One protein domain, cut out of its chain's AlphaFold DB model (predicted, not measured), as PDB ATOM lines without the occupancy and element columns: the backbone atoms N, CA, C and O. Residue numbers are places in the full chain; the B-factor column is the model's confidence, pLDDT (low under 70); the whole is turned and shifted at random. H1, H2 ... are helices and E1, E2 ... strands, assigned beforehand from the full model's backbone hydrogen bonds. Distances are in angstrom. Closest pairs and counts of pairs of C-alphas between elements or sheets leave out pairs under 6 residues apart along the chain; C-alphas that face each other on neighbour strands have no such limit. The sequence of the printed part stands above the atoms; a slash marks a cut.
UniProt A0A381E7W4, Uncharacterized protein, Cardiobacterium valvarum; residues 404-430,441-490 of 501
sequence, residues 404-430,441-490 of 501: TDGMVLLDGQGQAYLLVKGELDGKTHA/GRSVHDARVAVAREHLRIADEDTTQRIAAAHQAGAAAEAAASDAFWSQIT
ATOM      1  N   THR A 404     289.507 211.939 241.794       81.44
ATOM      2  CA  THR A 404     288.040 211.872 241.830       81.44
ATOM      3  C   THR A 404     287.478 212.028 240.424       81.44
ATOM      4  O   THR A 404     288.109 212.665 239.579       81.44
ATOM      5  N   ASP A 405     286.293 211.473 240.174       80.69
ATOM      6  CA  ASP A 405     285.587 211.659 238.904       80.69
ATOM      7  C   ASP A 405     285.472 213.152 238.541       80.69
ATOM      8  O   ASP A 405     285.273 214.002 239.412       80.69
ATOM      9  N   GLY A 406     285.624 213.462 237.255       77.00
ATOM     10  CA  GLY A 406     285.691 214.825 236.721       77.00
ATOM     11  C   GLY A 406     287.102 215.424 236.649       77.00
ATOM     12  O   GLY A 406     287.286 216.411 235.943       77.00
ATOM     13  N   MET A 407     288.108 214.838 237.311       82.94
ATOM     14  CA  MET A 407     289.504 215.275 237.162       82.94
ATOM     15  C   MET A 407     290.082 214.894 235.795       82.94
ATOM     16  O   MET A 407     289.829 213.800 235.286       82.94
ATOM     17  N   VAL A 408     290.925 215.772 235.244       83.94
ATOM     18  CA  VAL A 408     291.692 215.524 234.016       83.94
ATOM     19  C   VAL A 408     293.159 215.259 234.349       83.94
ATOM     20  O   VAL A 408     293.773 215.967 235.150       83.94
ATOM     21  N   LEU A 409     293.724 214.244 233.700       85.31
ATOM     22  CA  LEU A 409     295.155 213.959 233.685       85.31
ATOM     23  C   LEU A 409     295.739 214.277 232.306       85.31
ATOM     24  O   LEU A 409     295.074 214.076 231.294       85.31
ATOM     25  N   LEU A 410     296.983 214.747 232.276       83.31
ATOM     26  CA  LEU A 410     297.771 215.016 231.072       83.31
ATOM     27  C   LEU A 410     298.998 214.098 231.062       83.31
ATOM     28  O   LEU A 410     299.631 213.934 232.108       83.31
ATOM     29  N   ASP A 411     299.364 213.532 229.916       80.06
ATOM     30  CA  ASP A 411     300.645 212.829 229.757       80.06
ATOM     31  C   ASP A 411     301.795 213.758 229.319       80.06
ATOM     32  O   ASP A 411     301.651 214.980 229.225       80.06
ATOM     33  N   GLY A 412     302.973 213.175 229.080       72.50
ATOM     34  CA  GLY A 412     304.168 213.897 228.635       72.50
ATOM     35  C   GLY A 412     304.064 214.544 227.248       72.50
ATOM     36  O   GLY A 412     304.882 215.409 226.942       72.50
ATOM     37  N   GLN A 413     303.074 214.168 226.430       73.06
ATOM     38  CA  GLN A 413     302.780 214.790 225.134       73.06
ATOM     39  C   GLN A 413     301.715 215.896 225.255       73.06
ATOM     40  O   GLN A 413     301.473 216.635 224.303       73.06
ATOM     41  N   GLY A 414     301.098 216.046 226.434       71.25
ATOM     42  CA  GLY A 414     299.981 216.959 226.670       71.25
ATOM     43  C   GLY A 414     298.623 216.383 226.267       71.25
ATOM     44  O   GLY A 414     297.627 217.108 226.307       71.25
ATOM     45  N   GLN A 415     298.556 215.097 225.907       75.31
ATOM     46  CA  GLN A 415     297.294 214.427 225.622       75.31
ATOM     47  C   GLN A 415     296.512 214.265 226.931       75.31
ATOM     48  O   GLN A 415     297.052 213.849 227.960       75.31
ATOM     49  N   ALA A 416     295.239 214.656 226.903       78.88
ATOM     50  CA  ALA A 416     294.370 214.654 228.073       78.88
ATOM     51  C   ALA A 416     293.593 213.340 228.208       78.88
ATOM     52  O   ALA A 416     293.262 212.717 227.200       78.88
ATOM     53  N   TYR A 417     293.239 212.981 229.444       78.75
ATOM     54  CA  TYR A 417     292.421 211.823 229.825       78.75
ATOM     55  C   TYR A 417     291.480 212.233 230.972       78.75
ATOM     56  O   TYR A 417     291.943 212.778 231.976       78.75
ATOM     57  N   LEU A 418     290.169 211.999 230.841       81.38
ATOM     58  CA  LEU A 418     289.165 212.386 231.846       81.38
ATOM     59  C   LEU A 418     288.797 211.190 232.734       81.38
ATOM     60  O   LEU A 418     288.502 210.113 232.221       81.38
ATOM     61  N   LEU A 419     288.767 211.364 234.059       81.44
ATOM     62  CA  LEU A 419     288.331 210.305 234.977       81.44
ATOM     63  C   LEU A 419     286.801 210.291 235.121       81.44
ATOM     64  O   LEU A 419     286.199 211.287 235.527       81.44
ATOM     65  N   VAL A 420     286.171 209.157 234.815       77.56
ATOM     66  CA  VAL A 420     284.714 208.968 234.812       77.56
ATOM     67  C   VAL A 420     284.366 207.611 235.432       77.56
ATOM     68  O   VAL A 420     284.763 206.567 234.920       77.56
ATOM     69  N   LYS A 421     283.575 207.598 236.515       75.69
ATOM     70  CA  LYS A 421     283.134 206.386 237.238       75.69
ATOM     71  C   LYS A 421     284.284 205.488 237.717       75.69
ATOM     72  O   LYS A 421     284.123 204.274 237.823       75.69
ATOM     73  N   GLY A 422     285.439 206.075 238.021       68.44
ATOM     74  CA  GLY A 422     286.644 205.343 238.411       68.44
ATOM     75  C   GLY A 422     287.432 204.682 237.267       68.44
ATOM     76  O   GLY A 422     288.406 203.973 237.539       68.44
ATOM     77  N   GLU A 423     287.074 204.932 236.007       74.19
ATOM     78  CA  GLU A 423     287.886 204.575 234.840       74.19
ATOM     79  C   GLU A 423     288.353 205.839 234.105       74.19
ATOM     80  O   GLU A 423     287.728 206.895 234.209       74.19
ATOM     81  N   LEU A 424     289.480 205.770 233.391       71.38
ATOM     82  CA  LEU A 424     289.902 206.858 232.505       71.38
ATOM     83  C   LEU A 424     289.224 206.694 231.142       71.38
ATOM     84  O   LEU A 424     289.476 205.725 230.426       71.38
ATOM     85  N   ASP A 425     288.365 207.649 230.789       68.75
ATOM     86  CA  ASP A 425     287.711 207.686 229.487       68.75
ATOM     87  C   ASP A 425     288.715 208.146 228.425       68.75
ATOM     88  O   ASP A 425     289.084 209.318 228.350       68.75
ATOM     89  N   GLY A 426     289.160 207.194 227.601       55.62
ATOM     90  CA  GLY A 426     290.052 207.437 226.469       55.62
ATOM     91  C   GLY A 426     289.405 208.190 225.298       55.62
ATOM     92  O   GLY A 426     290.092 208.458 224.313       55.62
ATOM     93  N   LYS A 427     288.109 208.547 225.360       54.56
ATOM     94  CA  LYS A 427     287.473 209.485 224.418       54.56
ATOM     95  C   LYS A 427     287.852 210.947 224.722       54.56
ATOM     96  O   LYS A 427     286.984 211.787 224.967       54.56
ATOM     97  N   THR A 428     289.132 211.297 224.652       47.19
ATOM     98  CA  THR A 428     289.587 212.680 224.868       47.19
ATOM     99  C   THR A 428     290.366 213.224 223.675       47.19
ATOM    100  O   THR A 428     291.456 212.777 223.351       47.19
ATOM    101  N   HIS A 429     289.744 214.216 223.030       45.09
ATOM    102  CA  HIS A 429     290.251 215.188 222.054       45.09
ATOM    103  C   HIS A 429     291.745 215.084 221.672       45.09
ATOM    104  O   HIS A 429     292.624 215.353 222.488       45.09
ATOM    105  N   ALA A 430     292.008 214.737 220.408       30.56
ATOM    106  CA  ALA A 430     293.341 214.420 219.896       30.56
ATOM    107  C   ALA A 430     294.297 215.627 219.816       30.56
ATOM    108  O   ALA A 430     293.967 216.655 219.220       30.56
ATOM    109  N   GLY A 441     296.643 202.088 230.735       60.59
ATOM    110  CA  GLY A 441     295.913 201.804 231.974       60.59
ATOM    111  C   GLY A 441     294.431 202.169 231.849       60.59
ATOM    112  O   GLY A 441     294.038 202.901 230.942       60.59
ATOM    113  N   ARG A 442     293.582 201.646 232.742       67.19
ATOM    114  CA  ARG A 442     292.132 201.929 232.689       67.19
ATOM    115  C   ARG A 442     291.526 202.310 234.028       67.19
ATOM    116  O   ARG A 442     290.566 203.069 234.044       67.19
ATOM    117  N   SER A 443     292.084 201.842 235.143       76.00
ATOM    118  CA  SER A 443     291.539 202.086 236.481       76.00
ATOM    119  C   SER A 443     292.134 203.326 237.160       76.00
ATOM    120  O   SER A 443     293.260 203.739 236.867       76.00
ATOM    121  N   VAL A 444     291.445 203.853 238.185       79.06
ATOM    122  CA  VAL A 444     292.033 204.851 239.109       79.06
ATOM    123  C   VAL A 444     293.348 204.366 239.734       79.06
ATOM    124  O   VAL A 444     294.187 205.183 240.107       79.06
ATOM    125  N   HIS A 445     293.545 203.053 239.902       80.06
ATOM    126  CA  HIS A 445     294.782 202.529 240.482       80.06
ATOM    127  C   HIS A 445     295.960 202.741 239.527       80.06
ATOM    128  O   HIS A 445     296.957 203.344 239.923       80.06
ATOM    129  N   ASP A 446     295.802 202.343 238.264       79.50
ATOM    130  CA  ASP A 446     296.801 202.555 237.210       79.50
ATOM    131  C   ASP A 446     297.101 204.051 237.055       79.50
ATOM    132  O   ASP A 446     298.262 204.461 237.021       79.50
ATOM    133  N   ALA A 447     296.049 204.879 237.053       78.25
ATOM    134  CA  ALA A 447     296.147 206.333 236.962       78.25
ATOM    135  C   ALA A 447     296.978 206.922 238.114       78.25
ATOM    136  O   ALA A 447     297.897 207.708 237.890       78.25
ATOM    137  N   ARG A 448     296.716 206.496 239.359       80.62
ATOM    138  CA  ARG A 448     297.490 206.919 240.537       80.62
ATOM    139  C   ARG A 448     298.937 206.431 240.473       80.62
ATOM    140  O   ARG A 448     299.819 207.181 240.878       80.62
ATOM    141  N   VAL A 449     299.208 205.232 239.945       81.12
ATOM    142  CA  VAL A 449     300.582 204.729 239.730       81.12
ATOM    143  C   VAL A 449     301.315 205.574 238.689       81.12
ATOM    144  O   VAL A 449     302.465 205.947 238.916       81.12
ATOM    145  N   ALA A 450     300.658 205.933 237.586       79.56
ATOM    146  CA  ALA A 450     301.239 206.777 236.548       79.56
ATOM    147  C   ALA A 450     301.489 208.220 237.026       79.56
ATOM    148  O   ALA A 450     302.537 208.779 236.715       79.56
ATOM    149  N   VAL A 451     300.602 208.792 237.853       82.56
ATOM    150  CA  VAL A 451     300.835 210.093 238.513       82.56
ATOM    151  C   VAL A 451     301.952 210.003 239.560       82.56
ATOM    152  O   VAL A 451     302.818 210.872 239.614       82.56
ATOM    153  N   ALA A 452     302.019 208.931 240.357       81.25
ATOM    154  CA  ALA A 452     303.086 208.735 241.349       81.25
ATOM    155  C   ALA A 452     304.481 208.525 240.721       81.25
ATOM    156  O   ALA A 452     305.496 208.817 241.362       81.25
ATOM    157  N   ARG A 453     304.518 208.027 239.480       81.56
ATOM    158  CA  ARG A 453     305.709 207.901 238.624       81.56
ATOM    159  C   ARG A 453     305.928 209.103 237.696       81.56
ATOM    160  O   ARG A 453     306.848 209.069 236.896       81.56
ATOM    161  N   GLU A 454     305.102 210.146 237.796       81.88
ATOM    162  CA  GLU A 454     305.214 211.401 237.030       81.88
ATOM    163  C   GLU A 454     305.053 211.241 235.497       81.88
ATOM    164  O   GLU A 454     305.291 212.186 234.742       81.88
ATOM    165  N   HIS A 455     304.559 210.078 235.043       81.19
ATOM    166  CA  HIS A 455     304.156 209.804 233.653       81.19
ATOM    167  C   HIS A 455     302.855 210.534 233.281       81.19
ATOM    168  O   HIS A 455     302.659 210.905 232.127       81.19
ATOM    169  N   LEU A 456     301.965 210.718 234.264       82.25
ATOM    170  CA  LEU A 456     300.770 211.554 234.170       82.25
ATOM    171  C   LEU A 456     300.868 212.713 235.169       82.25
ATOM    172  O   LEU A 456     301.448 212.579 236.248       82.25
ATOM    173  N   ARG A 457     300.260 213.845 234.830       85.31
ATOM    174  CA  ARG A 457     300.168 215.051 235.660       85.31
ATOM    175  C   ARG A 457     298.703 215.438 235.811       85.31
ATOM    176  O   ARG A 457     297.930 215.273 234.875       85.31
ATOM    177  N   ILE A 458     298.313 215.940 236.977       86.25
ATOM    178  CA  ILE A 458     296.963 216.489 237.171       86.25
ATOM    179  C   ILE A 458     296.907 217.838 236.440       86.25
ATOM    180  O   ILE A 458     297.834 218.637 236.576       86.25
ATOM    181  N   ALA A 459     295.866 218.058 235.635       85.19
ATOM    182  CA  ALA A 459     295.677 219.306 234.901       85.19
ATOM    183  C   ALA A 459     295.381 220.490 235.842       85.19
ATOM    184  O   ALA A 459     294.963 220.314 236.987       85.19
ATOM    185  N   ASP A 460     295.568 221.711 235.343       85.25
ATOM    186  CA  ASP A 460     295.060 222.916 235.997       85.25
ATOM    187  C   ASP A 460     293.519 222.968 235.971       85.25
ATOM    188  O   ASP A 460     292.861 222.289 235.175       85.25
ATOM    189  N   GLU A 461     292.937 223.780 236.854       81.25
ATOM    190  CA  GLU A 461     291.482 223.907 237.013       81.25
ATOM    191  C   GLU A 461     290.808 224.429 235.728       81.25
ATOM    192  O   GLU A 461     289.818 223.852 235.280       81.25
ATOM    193  N   ASP A 462     291.379 225.446 235.071       81.94
ATOM    194  CA  ASP A 462     290.816 226.038 233.848       81.94
ATOM    195  C   ASP A 462     290.790 225.027 232.688       81.94
ATOM    196  O   ASP A 462     289.822 224.954 231.925       81.94
ATOM    197  N   THR A 463     291.847 224.226 232.537       79.06
ATOM    198  CA  THR A 463     291.922 223.137 231.554       79.06
ATOM    199  C   THR A 463     290.999 221.974 231.914       79.06
ATOM    200  O   THR A 463     290.333 221.440 231.025       79.06
ATOM    201  N   THR A 464     290.883 221.631 233.200       81.62
ATOM    202  CA  THR A 464     289.947 220.610 233.693       81.62
ATOM    203  C   THR A 464     288.503 220.997 233.371       81.62
ATOM    204  O   THR A 464     287.791 220.221 232.731       81.62
ATOM    205  N   GLN A 465     288.084 222.223 233.702       80.88
ATOM    206  CA  GLN A 465     286.742 222.735 233.403       80.88
ATOM    207  C   GLN A 465     286.462 222.789 231.894       80.88
ATOM    208  O   GLN A 465     285.396 222.364 231.447       80.88
ATOM    209  N   ARG A 466     287.431 223.251 231.089       81.25
ATOM    210  CA  ARG A 466     287.319 223.325 229.619       81.25
ATOM    211  C   ARG A 466     287.071 221.954 228.984       81.25
ATOM    212  O   ARG A 466     286.232 221.836 228.093       81.25
ATOM    213  N   ILE A 467     287.778 220.924 229.448       78.75
ATOM    214  CA  ILE A 467     287.678 219.557 228.917       78.75
ATOM    215  C   ILE A 467     286.429 218.844 229.454       78.75
ATOM    216  O   ILE A 467     285.731 218.189 228.681       78.75
ATOM    217  N   ALA A 468     286.076 219.031 230.728       74.69
ATOM    218  CA  ALA A 468     284.834 218.504 231.294       74.69
ATOM    219  C   ALA A 468     283.588 219.072 230.584       74.69
ATOM    220  O   ALA A 468     282.659 218.324 230.277       74.69
ATOM    221  N   ALA A 469     283.581 220.369 230.251       77.62
ATOM    222  CA  ALA A 469     282.504 220.989 229.478       77.62
ATOM    223  C   ALA A 469     282.412 220.436 228.041       77.62
ATOM    224  O   ALA A 469     281.312 220.172 227.552       77.62
ATOM    225  N   ALA A 470     283.554 220.206 227.378       77.38
ATOM    226  CA  ALA A 470     283.595 219.591 226.050       77.38
ATOM    227  C   ALA A 470     283.065 218.143 226.061       77.38
ATOM    228  O   ALA A 470     282.276 217.771 225.190       77.38
ATOM    229  N   HIS A 471     283.427 217.355 227.081       74.00
ATOM    230  CA  HIS A 471     282.936 215.986 227.271       74.00
ATOM    231  C   HIS A 471     281.422 215.946 227.517       74.00
ATOM    232  O   HIS A 471     280.713 215.207 226.839       74.00
ATOM    233  N   GLN A 472     280.900 216.812 228.394       75.88
ATOM    234  CA  GLN A 472     279.456 216.927 228.644       75.88
ATOM    235  C   GLN A 472     278.672 217.331 227.385       75.88
ATOM    236  O   GLN A 472     277.622 216.752 227.107       75.88
ATOM    237  N   ALA A 473     279.187 218.279 226.594       76.88
ATOM    238  CA  ALA A 473     278.578 218.667 225.322       76.88
ATOM    239  C   ALA A 473     278.596 217.518 224.295       76.88
ATOM    240  O   ALA A 473     277.596 217.284 223.615       76.88
ATOM    241  N   GLY A 474     279.697 216.760 224.222       76.38
ATOM    242  CA  GLY A 474     279.811 215.563 223.386       76.38
ATOM    243  C   GLY A 474     278.833 214.457 223.796       76.38
ATOM    244  O   GLY A 474     278.122 213.923 222.949       76.38
ATOM    245  N   ALA A 475     278.724 214.167 225.094       74.50
ATOM    246  CA  ALA A 475     277.787 213.181 225.630       74.50
ATOM    247  C   ALA A 475     276.318 213.578 225.392       74.50
ATOM    248  O   ALA A 475     275.502 212.731 225.032       74.50
ATOM    249  N   ALA A 476     275.980 214.865 225.524       76.50
ATOM    250  CA  ALA A 476     274.655 215.381 225.184       76.50
ATOM    251  C   ALA A 476     274.349 215.260 223.678       76.50
ATOM    252  O   ALA A 476     273.219 214.941 223.307       76.50
ATOM    253  N   ALA A 477     275.347 215.456 222.810       76.88
ATOM    254  CA  ALA A 477     275.208 215.264 221.369       76.88
ATOM    255  C   ALA A 477     275.071 213.778 220.976       76.88
ATOM    256  O   ALA A 477     274.210 213.454 220.158       76.88
ATOM    257  N   GLU A 478     275.847 212.865 221.579       76.94
ATOM    258  CA  GLU A 478     275.681 211.413 221.391       76.94
ATOM    259  C   GLU A 478     274.298 210.940 221.873       76.94
ATOM    260  O   GLU A 478     273.638 210.169 221.174       76.94
ATOM    261  N   ALA A 479     273.817 211.443 223.017       76.44
ATOM    262  CA  ALA A 479     272.477 211.149 223.524       76.44
ATOM    263  C   ALA A 479     271.381 211.648 222.568       76.44
ATOM    264  O   ALA A 479     270.546 210.856 222.137       76.44
ATOM    265  N   ALA A 480     271.430 212.916 222.145       79.50
ATOM    266  CA  ALA A 480     270.459 213.481 221.207       79.50
ATOM    267  C   ALA A 480     270.474 212.777 219.834       79.50
ATOM    268  O   ALA A 480     269.422 212.583 219.225       79.50
ATOM    269  N   ALA A 481     271.647 212.348 219.352       80.31
ATOM    270  CA  ALA A 481     271.769 211.554 218.130       80.31
ATOM    271  C   ALA A 481     271.185 210.139 218.292       80.31
ATOM    272  O   ALA A 481     270.518 209.644 217.380       80.31
ATOM    273  N   SER A 482     271.381 209.508 219.454       77.75
ATOM    274  CA  SER A 482     270.779 208.216 219.804       77.75
ATOM    275  C   SER A 482     269.252 208.317 219.890       77.75
ATOM    276  O   SER A 482     268.548 207.539 219.247       77.75
ATOM    277  N   ASP A 483     268.720 209.325 220.583       81.94
ATOM    278  CA  ASP A 483     267.277 209.568 220.690       81.94
ATOM    279  C   ASP A 483     266.648 209.884 219.326       81.94
ATOM    280  O   ASP A 483     265.566 209.381 219.010       81.94
ATOM    281  N   ALA A 484     267.334 210.644 218.464       81.44
ATOM    282  CA  ALA A 484     266.905 210.883 217.087       81.44
ATOM    283  C   ALA A 484     266.909 209.594 216.239       81.44
ATOM    284  O   ALA A 484     265.968 209.351 215.481       81.44
ATOM    285  N   PHE A 485     267.924 208.738 216.389       81.12
ATOM    286  CA  PHE A 485     268.019 207.434 215.724       81.12
ATOM    287  C   PHE A 485     266.901 206.477 216.172       81.12
ATOM    288  O   PHE A 485     266.194 205.912 215.331       81.12
ATOM    289  N   TRP A 486     266.662 206.355 217.480       78.19
ATOM    290  CA  TRP A 486     265.562 205.556 218.022       78.19
ATOM    291  C   TRP A 486     264.195 206.111 217.618       78.19
ATOM    292  O   TRP A 486     263.330 205.331 217.221       78.19
ATOM    293  N   SER A 487     264.018 207.435 217.609       78.44
ATOM    294  CA  SER A 487     262.808 208.100 217.102       78.44
ATOM    295  C   SER A 487     262.582 207.842 215.609       78.44
ATOM    296  O   SER A 487     261.448 207.641 215.174       78.44
ATOM    297  N   GLN A 488     263.647 207.778 214.804       78.38
ATOM    298  CA  GLN A 488     263.544 207.434 213.386       78.38
ATOM    299  C   GLN A 488     263.151 205.958 213.183       78.38
ATOM    300  O   GLN A 488     262.358 205.651 212.291       78.38
ATOM    301  N   ILE A 489     263.657 205.040 214.016       75.94
ATOM    302  CA  ILE A 489     263.302 203.612 213.967       75.94
ATOM    303  C   ILE A 489     261.860 203.370 214.433       75.94
ATOM    304  O   ILE A 489     261.129 202.624 213.776       75.94
ATOM    305  N   THR A 490     261.422 203.992 215.529       69.81
ATOM    306  CA  THR A 490     260.044 203.854 216.030       69.81
ATOM    307  C   THR A 490     259.043 204.541 215.103       69.81
ATOM    308  O   THR A 490     258.040 203.925 214.747       69.81
TER     309      THR A 490
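Overview. This is residues 404 to 430 and 441 to 490 of the 501 residues of an uncharacterized protein of Cardiobacterium valvarum (UniProt A0A381E7W4). A small, curled sheet of four strands has the short helix H1 over one face, while the first part of the long helix H2 crosses the other and residues 475 to 490 of H2 stick out as an arm. Without that arm the body spans 31 by 22 by 20 A. The printed part has 77 residues, with two named helices and four named strands in the order E1, E2, E3, H1, E4, H2; the sheet runs E3, E2, E1, E4, antiparallel throughout. The class is mixed, helices and strands, and the whole is loose, with a radius of gyration of the C-alphas of 14.8 A and spans of 51 by 24 by 21 A.

Arrangement. E1, residues 408 to 411, E2, residues 416 to 420, and E3, residues 423 to 425, form a meander, each strand the antiparallel neighbour of the one before, in two hairpins. N 417 and O 409 are 2.8 A apart; N 420 and O 423, 2.8 A. E4, residues 456 to 458, is E1's other neighbour, with N 410 and O 457 2.8 A apart. H1, residues 444 to 452, and H2, residues 461 to 490, are on opposite faces, which gives three layers, helices on both faces of a sheet. H1's height over the sheet is 8.8 A; the closest C-alphas of H1 and E4, Ala 450 and Leu 456, are 5.4 A apart. H2 runs across the strands, at 72 degrees to E1 on the local plane; the closest C-alphas of H2 and E1, Thr 464 and Val 408, are 5.4 A apart. H1 and H2 are apart. In both helices every O i to N i+4 pair is within hydrogen-bond range.

Along the chain. E1 begins at C-alpha 408 (291.692, 215.524, 234.016). E2 is 13.1 A long, H1 11.9 A and H2 42.8 A, ending at C-alpha 490 (260.044, 203.854, 216.030).

Size, cuts and confidence. The farthest C-alphas, Arg 453 and Thr 490, are 51.1 A apart. Residues 431 to 440 are not printed; C-alphas 430 and 441 are 17.7 A apart across this cut. The links printed whole are tight. pLDDT is under 70 at residues 422, 425 to 430, 441 to 442 and 490.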